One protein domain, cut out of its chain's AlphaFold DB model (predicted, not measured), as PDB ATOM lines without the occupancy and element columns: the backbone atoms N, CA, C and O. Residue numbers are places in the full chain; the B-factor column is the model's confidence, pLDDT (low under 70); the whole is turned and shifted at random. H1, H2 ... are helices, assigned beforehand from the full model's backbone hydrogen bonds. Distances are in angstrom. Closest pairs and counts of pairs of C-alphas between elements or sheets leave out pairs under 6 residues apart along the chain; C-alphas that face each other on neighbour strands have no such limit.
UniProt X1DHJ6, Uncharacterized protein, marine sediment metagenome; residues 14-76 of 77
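AT A GLANCE: This is residues 14 to 76 of the 77 residues of an uncharacterized protein of marine sediment metagenome (UniProt X1DHJ6). The longest helix, H1, sticks out free as one arm of an open, loose C; a long stretch without a named helix, residues 28 to 50, makes the bend, and a small head of H2 with the short H3 packed on it makes the other end. The gap between H1 and the head is open, and the two helices H2 and H3 are the one pair that touches. The printed part has 63 residues, with three named helices in the order H1, H2, H3 and no named strand; the class is all helix, though under half of the residues, 31 of 63, are in named elements. The whole is loose, with a radius of gyration of the C-alphas of 15.2 A and spans of 39 by 34 by 22 A.

IN THESE COORDINATES: H1 is residues 14 to 27, 20.7 A from first to last C-alpha, and begins at C-alpha 14 at (143.792, 236.293, 125.967). H2 is residues 51 to 63, 18.4 A long, with C-alpha 51 at (132.904, 219.238, 143.167). H3 is the four residues 73 to 76, and ends at C-alpha 76 at (133.266, 210.696, 136.951).

HOW THE PARTS SIT: H1 touches no helix: it is apart from H2 and apart from H3. Residues 14 to 30, of which 14 to 27 belong to H1, stand free. H2 and H3 touch, with 5 pairs of C-alphas within 8 A; their closest C-alphas are those of Lys 55 and Leu 76, 6.4 A apart, and their centres are 10.0 A apart. In H2 every O i to N i+4 pair is within hydrogen-bond range, in H1 8 of 10 are, and H3 is too short for such a pair.

THE WHOLE: The two C-alphas farthest apart are those of Ala 14 and Cys 38, at 39.8 A, while the first and last printed C-alphas, of Ala 14 and Leu 76, are 29.8 A apart. The link from H1 to H2, 23 residues, is long; its C-alphas lie 11 to 20 A from the mean of the C-alphas. Residues 45 to 51, of which Pro 51 belongs to H2, also stand free. The link from H2 to H3, 9 residues, is short. The body without the stretches that stand free has 39 residues and spans 37 by 19 by 16 A. The printed part has no cut from residue 14 to 76. The mean pLDDT of the printed part is 89.8, and no printed residue is under 70.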
ATOM      1  N   ALA A  14     144.445 235.550 127.043       88.75
ATOM      2  CA  ALA A  14     143.792 236.293 125.967       88.75
ATOM      3  C   ALA A  14     142.855 235.405 125.126       88.75
ATOM      4  O   ALA A  14     141.741 235.821 124.802       88.75
ATOM      5  N   GLU A  15     143.277 234.178 124.823       89.56
ATOM      6  CA  GLU A  15     142.507 233.194 124.055       89.56
ATOM      7  C   GLU A  15     141.320 232.650 124.859       89.56
ATOM      8  O   GLU A  15     140.212 232.545 124.326       89.56
ATOM      9  N   SER A  16     141.511 232.398 126.156       87.50
ATOM     10  CA  SER A  16     140.444 232.003 127.084       87.50
ATOM     11  C   SER A  16     139.362 233.078 127.184       87.50
ATOM     12  O   SER A  16     138.174 232.788 127.046       87.50
ATOM     13  N   ARG A  17     139.760 234.348 127.334       91.94
ATOM     14  CA  ARG A  17     138.837 235.496 127.332       91.94
ATOM     15  C   ARG A  17     138.084 235.641 126.009       91.94
ATOM     16  O   ARG A  17     136.883 235.899 126.022       91.94
ATOM     17  N   ALA A  18     138.774 235.490 124.877       91.25
ATOM     18  CA  ALA A  18     138.155 235.583 123.555       91.25
ATOM     19  C   ALA A  18     137.141 234.450 123.325       91.25
ATOM     20  O   ALA A  18     136.042 234.691 122.824       91.25
ATOM     21  N   SER A  19     137.484 233.228 123.734       90.75
ATOM     22  CA  SER A  19     136.588 232.070 123.677       90.75
ATOM     23  C   SER A  19     135.374 232.253 124.583       90.75
ATOM     24  O   SER A  19     134.246 232.048 124.142       90.75
ATOM     25  N   TRP A  20     135.580 232.732 125.812       89.81
ATOM     26  CA  TRP A  20     134.494 233.050 126.736       89.81
ATOM     27  C   TRP A  20     133.545 234.112 126.165       89.81
ATOM     28  O   TRP A  20     132.339 233.888 126.127       89.81
ATOM     29  N   ALA A  21     134.069 235.214 125.622       92.06
ATOM     30  CA  ALA A  21     133.248 236.254 124.999       92.06
ATOM     31  C   ALA A  21     132.407 235.714 123.827       92.06
ATOM     32  O   ALA A  21     131.219 236.016 123.727       92.06
ATOM     33  N   ARG A  22     132.994 234.859 122.973       91.25
ATOM     34  CA  ARG A  22     132.273 234.187 121.876       91.25
ATOM     35  C   ARG A  22     131.154 233.275 122.383       91.25
ATOM     36  O   ARG A  22     130.118 233.185 121.733       91.25
ATOM     37  N   LEU A  23     131.356 232.584 123.505       89.25
ATOM     38  CA  LEU A  23     130.337 231.723 124.111       89.25
ATOM     39  C   LEU A  23     129.202 232.542 124.731       89.25
ATOM     40  O   LEU A  23     128.039 232.240 124.476       89.25
ATOM     41  N   ILE A  24     129.526 233.603 125.476       87.50
ATOM     42  CA  ILE A  24     128.527 234.502 126.068       87.50
ATOM     43  C   ILE A  24     127.676 235.171 124.987       87.50
ATOM     44  O   ILE A  24     126.456 235.224 125.124       87.50
ATOM     45  N   ALA A  25     128.282 235.603 123.876       88.25
ATOM     46  CA  ALA A  25     127.553 236.215 122.767       88.25
ATOM     47  C   ALA A  25     126.429 235.320 122.209       88.25
ATOM     48  O   ALA A  25     125.405 235.835 121.780       88.25
ATOM     49  N   LYS A  26     126.572 233.986 122.263       83.69
ATOM     50  CA  LYS A  26     125.536 233.048 121.790       83.69
ATOM     51  C   LYS A  26     124.295 232.997 122.682       83.69
ATOM     52  O   LYS A  26     123.241 232.593 122.209       83.69
ATOM     53  N   ILE A  27     124.432 233.344 123.961       83.75
ATOM     54  CA  ILE A  27     123.345 233.253 124.948       83.75
ATOM     55  C   ILE A  27     122.833 234.622 125.402       83.75
ATOM     56  O   ILE A  27     121.818 234.680 126.086       83.75
ATOM     57  N   TYR A  28     123.506 235.714 125.025       79.50
ATOM     58  CA  TYR A  28     123.196 237.069 125.495       79.50
ATOM     59  C   TYR A  28     121.779 237.535 125.125       79.50
ATOM     60  O   TYR A  28     121.154 238.269 125.882       79.50
ATOM     61  N   GLU A  29     121.250 237.077 123.990       79.69
ATOM     62  CA  GLU A  29     119.901 237.422 123.522       79.69
ATOM     63  C   GLU A  29     118.805 236.507 124.099       79.69
ATOM     64  O   GLU A  29     117.620 236.741 123.873       79.69
ATOM     65  N   THR A  30     119.172 235.451 124.837       80.38
ATOM     66  CA  THR A  30     118.212 234.498 125.411       80.38
ATOM     67  C   THR A  30     117.902 234.850 126.861       80.38
ATOM     68  O   THR A  30     118.778 234.787 127.724       80.38
ATOM     69  N   ASP A  31     116.633 235.144 127.157       77.06
ATOM     70  CA  ASP A  31     116.171 235.276 128.538       77.06
ATOM     71  C   ASP A  31     116.123 233.897 129.214       77.06
ATOM     72  O   ASP A  31     115.194 233.104 129.043       77.06
ATOM     73  N   THR A  32     117.168 233.600 129.984       77.81
ATOM     74  CA  THR A  32     117.309 232.344 130.735       77.81
ATOM     75  C   THR A  32     116.393 232.265 131.958       77.81
ATOM     76  O   THR A  32     116.288 231.203 132.575       77.81
ATOM     77  N   MET A  33     115.698 233.354 132.301       86.94
ATOM     78  CA  MET A  33     114.781 233.443 133.436       86.94
ATOM     79  C   MET A  33     113.321 233.221 133.023       86.94
ATOM     80  O   MET A  33     112.416 233.455 133.822       86.94
ATOM     81  N   VAL A  34     113.074 232.713 131.811       90.56
ATOM     82  CA  VAL A  34     111.742 232.342 131.324       90.56
ATOM     83  C   VAL A  34     111.717 230.874 130.907       90.56
ATOM     84  O   VAL A  34     112.575 230.383 130.177       90.56
ATOM     85  N   CYS A  35     110.693 230.145 131.354       88.00
ATOM     86  CA  CYS A  35     110.509 228.752 130.963       88.00
ATOM     87  C   CYS A  35     110.167 228.641 129.461       88.00
ATOM     88  O   CYS A  35     109.111 229.137 129.058       88.00
ATOM     89  N   PRO A  36     110.926 227.887 128.641       85.56
ATOM     90  CA  PRO A  36     110.657 227.765 127.202       85.56
ATOM     91  C   PRO A  36     109.381 226.970 126.874       85.56
ATOM     92  O   PRO A  36     108.956 226.936 125.726       85.56
ATOM     93  N   LYS A  37     108.771 226.298 127.863       89.44
ATOM     94  CA  LYS A  37     107.545 225.501 127.679       89.44
ATOM     95  C   LYS A  37     106.266 226.255 128.031       89.44
ATOM     96  O   LYS A  37     105.237 226.000 127.420       89.44
ATOM     97  N   CYS A  38     106.305 227.113 129.051       93.12
ATOM     98  CA  CYS A  38     105.104 227.757 129.599       93.12
ATOM     99  C   CYS A  38     105.230 229.270 129.811       93.12
ATOM    100  O   CYS A  38     104.301 229.868 130.341       93.12
ATOM    101  N   ALA A  39     106.362 229.882 129.447       89.38
ATOM    102  CA  ALA A  39     106.638 231.314 129.598       89.38
ATOM    103  C   ALA A  39     106.553 231.867 131.038       89.38
ATOM    104  O   ALA A  39     106.576 233.077 131.247       89.38
ATOM    105  N   SER A  40     106.492 230.996 132.050       91.69
ATOM    106  CA  SER A  40     106.548 231.403 133.456       91.69
ATOM    107  C   SER A  40     107.938 231.938 133.816       91.69
ATOM    108  O   SER A  40     108.930 231.353 133.362       91.69
ATOM    109  N   PRO A  41     108.033 232.951 134.700       92.44
ATOM    110  CA  PRO A  41     109.304 233.363 135.274       92.44
ATOM    111  C   PRO A  41     109.941 232.208 136.056       92.44
ATOM    112  O   PRO A  41     109.267 231.468 136.782       92.44
ATOM    113  N   MET A  42     111.250 232.059 135.897       92.38
ATOM    114  CA  MET A  42     112.113 231.140 136.629       92.38
ATOM    115  C   MET A  42     112.973 231.919 137.625       92.38
ATOM    116  O   MET A  42     113.185 233.119 137.488       92.38
ATOM    117  N   LYS A  43     113.462 231.232 138.661       90.31
ATOM    118  CA  LYS A  43     114.364 231.810 139.661       90.31
ATOM    119  C   LYS A  43     115.536 230.878 139.923       90.31
ATOM    120  O   LYS A  43     115.354 229.664 140.010       90.31
ATOM    121  N   ILE A  44     116.718 231.456 140.099       89.62
ATOM    122  CA  ILE A  44     117.886 230.724 140.585       89.62
ATOM    123  C   ILE A  44     117.626 230.374 142.052       89.62
ATOM    124  O   ILE A  44     117.343 231.252 142.863       89.62
ATOM    125  N   ILE A  45     117.685 229.083 142.381       92.81
ATOM    126  CA  ILE A  45     117.444 228.587 143.747       92.81
ATOM    127  C   ILE A  45     118.737 228.287 144.505       92.81
ATOM    128  O   ILE A  45     118.747 228.342 145.730       92.81
ATOM    129  N   ALA A  46     119.813 227.958 143.790       92.31
ATOM    130  CA  ALA A  46     121.104 227.613 144.363       92.31
ATOM    131  C   ALA A  46     122.208 227.772 143.313       92.31
ATOM    132  O   ALA A  46     121.972 227.568 142.122       92.31
ATOM    133  N   VAL A  47     123.415 228.082 143.781       93.31
ATOM    134  CA  VAL A  47     124.653 227.990 143.001       93.31
ATOM    135  C   VAL A  47     125.499 226.905 143.655       93.31
ATOM    136  O   VAL A  47     125.881 227.039 144.814       93.31
ATOM    137  N   ILE A  48     125.730 225.807 142.937       94.06
ATOM    138  CA  ILE A  48     126.439 224.632 143.454       94.06
ATOM    139  C   ILE A  48     127.857 224.654 142.891       94.06
ATOM    140  O   ILE A  48     128.043 224.513 141.685       94.06
ATOM    141  N   THR A  49     128.845 224.845 143.764       94.56
ATOM    142  CA  THR A  49     130.270 224.897 143.395       94.56
ATOM    143  C   THR A  49     131.083 223.747 143.979       94.56
ATOM    144  O   THR A  49     132.249 223.601 143.624       94.56
ATOM    145  N   ASP A  50     130.500 222.955 144.882       96.25
ATOM    146  CA  ASP A  50     131.180 221.811 145.483       96.25
ATOM    147  C   ASP A  50     131.381 220.690 144.445       96.25
ATOM    148  O   ASP A  50     130.393 220.212 143.874       96.25
ATOM    149  N   PRO A  51     132.627 220.247 144.185       93.25
ATOM    150  CA  PRO A  51     132.904 219.238 143.167       93.25
ATOM    151  C   PRO A  51     132.183 217.907 143.404       93.25
ATOM    152  O   PRO A  51     131.758 217.265 142.443       93.25
ATOM    153  N   GLU A  52     132.016 217.486 144.659       94.75
ATOM    154  CA  GLU A  52     131.379 216.206 144.976       94.75
ATOM    155  C   GLU A  52     129.866 216.247 144.730       94.75
ATOM    156  O   GLU A  52     129.309 215.309 144.146       94.75
ATOM    157  N   GLU A  53     129.195 217.348 145.074       95.62
ATOM    158  CA  GLU A  53     127.796 217.572 144.690       95.62
ATOM    159  C   GLU A  53     127.616 217.634 143.165       95.62
ATOM    160  O   GLU A  53     126.707 216.997 142.620       95.62
ATOM    161  N   VAL A  54     128.516 218.314 142.447       93.75
ATOM    162  CA  VAL A  54     128.486 218.360 140.975       93.75
ATOM    163  C   VAL A  54     128.614 216.952 140.382       93.75
ATOM    164  O   VAL A  54     127.799 216.565 139.539       93.75
ATOM    165  N   LYS A  55     129.563 216.133 140.858       93.69
ATOM    166  CA  LYS A  55     129.716 214.736 140.413       93.69
ATOM    167  C   LYS A  55     128.469 213.896 140.690       93.69
ATOM    168  O   LYS A  55     128.086 213.074 139.856       93.69
ATOM    169  N   LYS A  56     127.812 214.062 141.845       95.12
ATOM    170  CA  LYS A  56     126.551 213.358 142.159       95.12
ATOM    171  C   LYS A  56     125.451 213.705 141.150       95.12
ATOM    172  O   LYS A  56     124.792 212.796 140.640       95.12
ATOM    173  N   ILE A  57     125.290 214.988 140.821       94.81
ATOM    174  CA  ILE A  57     124.313 215.459 139.828       94.81
ATOM    175  C   ILE A  57     124.627 214.879 138.446       94.81
ATOM    176  O   ILE A  57     123.743 214.310 137.803       94.81
ATOM    177  N   LEU A  58     125.885 214.955 138.004       94.94
ATOM    178  CA  LEU A  58     126.298 214.431 136.700       94.94
ATOM    179  C   LEU A  58     126.069 212.917 136.593       94.94
ATOM    180  O   LEU A  58     125.496 212.460 135.603       94.94
ATOM    181  N   ARG A  59     126.396 212.139 137.636       94.94
ATOM    182  CA  ARG A  59     126.100 210.693 137.682       94.94
ATOM    183  C   ARG A  59     124.604 210.404 137.542       94.94
ATOM    184  O   ARG A  59     124.217 209.480 136.825       94.94
ATOM    185  N   HIS A  60     123.748 211.198 138.186       95.25
ATOM    186  CA  HIS A  60     122.298 211.068 138.046       95.25
ATOM    187  C   HIS A  60     121.816 211.373 136.615       95.25
ATOM    188  O   HIS A  60     120.980 210.646 136.072       95.25
ATOM    189  N   LEU A  61     122.358 212.416 135.979       95.25
ATOM    190  CA  LEU A  61     122.013 212.788 134.602       95.25
ATOM    191  C   LEU A  61     122.429 211.716 133.589       95.25
ATOM    192  O   LEU A  61     121.637 211.372 132.712       95.25
ATOM    193  N   VAL A  62     123.619 211.126 133.747       94.44
ATOM    194  CA  VAL A  62     124.070 209.991 132.924       94.44
ATOM    195  C   VAL A  62     123.119 208.803 133.085       94.44
ATOM    196  O   VAL A  62     122.609 208.285 132.093       94.44
ATOM    197  N   LYS A  63     122.792 208.419 134.327       93.62
ATOM    198  CA  LYS A  63     121.877 207.299 134.610       93.62
ATOM    199  C   LYS A  63     120.479 207.491 134.006       93.62
ATOM    200  O   LYS A  63     119.812 206.513 133.686       93.62
ATOM    201  N   THR A  64     120.022 208.736 133.865       95.19
ATOM    202  CA  THR A  64     118.696 209.071 133.316       95.19
ATOM    203  C   THR A  64     118.697 209.351 131.810       95.19
ATOM    204  O   THR A  64     117.661 209.738 131.272       95.19
ATOM    205  N   GLY A  65     119.830 209.155 131.122       92.50
ATOM    206  CA  GLY A  65     119.956 209.377 129.677       92.50
ATOM    207  C   GLY A  65     119.947 210.856 129.270       92.50
ATOM    208  O   GLY A  65     119.634 211.177 128.128       92.50
ATOM    209  N   LYS A  66     120.255 211.764 130.202       91.50
ATOM    210  CA  LYS A  66     120.274 213.226 130.013       91.50
ATOM    211  C   LYS A  66     121.682 213.800 130.197       91.50
ATOM    212  O   LYS A  66     121.841 214.903 130.719       91.50
ATOM    213  N   SER A  67     122.709 213.033 129.839       90.31
ATOM    214  CA  SER A  67     124.100 213.467 129.945       90.31
ATOM    215  C   SER A  67     124.350 214.720 129.094       90.31
ATOM    216  O   SER A  67     123.903 214.762 127.943       90.31
ATOM    217  N   PRO A  68     125.081 215.721 129.612       88.12
ATOM    218  CA  PRO A  68     125.541 216.845 128.808       88.12
ATOM    219  C   PRO A  68     126.328 216.382 127.565       88.12
ATOM    220  O   PRO A  68     127.057 215.389 127.645       88.12
ATOM    221  N   PRO A  69     126.221 217.088 126.425       88.44
ATOM    222  CA  PRO A  69     127.018 216.788 125.238       88.44
ATOM    223  C   PRO A  69     128.519 216.885 125.530       88.44
ATOM    224  O   PRO A  69     128.957 217.824 126.188       88.44
ATOM    225  N   GLY A  70     129.305 215.934 125.019       85.94
ATOM    226  CA  GLY A  70     130.766 215.924 125.182       85.94
ATOM    227  C   GLY A  70     131.264 215.495 126.567       85.94
ATOM    228  O   GLY A  70     132.468 215.511 126.795       85.94
ATOM    229  N   LEU A  71     130.373 215.099 127.482       87.69
ATOM    230  CA  LEU A  71     130.771 214.498 128.751       87.69
ATOM    231  C   LEU A  71     131.177 213.036 128.532       87.69
ATOM    232  O   LEU A  71     130.360 212.240 128.070       87.69
ATOM    233  N   ASP A  72     132.393 212.674 128.933       89.50
ATOM    234  CA  ASP A  72     132.804 211.276 129.069       89.50
ATOM    235  C   ASP A  72     132.365 210.729 130.443       89.50
ATOM    236  O   ASP A  72     132.857 211.207 131.470       89.50
ATOM    237  N   PRO A  73     131.462 209.730 130.517       84.88
ATOM    238  CA  PRO A  73     131.043 209.131 131.782       84.88
ATOM    239  C   PRO A  73     132.185 208.509 132.595       84.88
ATOM    240  O   PRO A  73     132.064 208.420 133.817       84.88
ATOM    241  N   ALA A  74     133.278 208.080 131.952       86.38
ATOM    242  CA  ALA A  74     134.410 207.463 132.642       86.38
ATOM    243  C   ALA A  74     135.177 208.460 133.529       86.38
ATOM    244  O   ALA A  74     135.753 208.051 134.536       86.38
ATOM    245  N   SER A  75     135.099 209.758 133.215       85.25
ATOM    246  CA  SER A  75     135.733 210.852 133.968       85.25
ATOM    247  C   SER A  75     135.108 211.143 135.344       85.25
ATOM    248  O   SER A  75     135.622 211.970 136.093       85.25
ATOM    249  N   LEU A  76     133.990 210.490 135.688       82.31
ATOM    250  CA  LEU A  76     133.266 210.696 136.951       82.31
ATOM    251  C   LEU A  76     133.692 209.741 138.084       82.31
ATOM    252  O   LEU A  76     133.043 209.751 139.137       82.31
TER     253      LEU A  76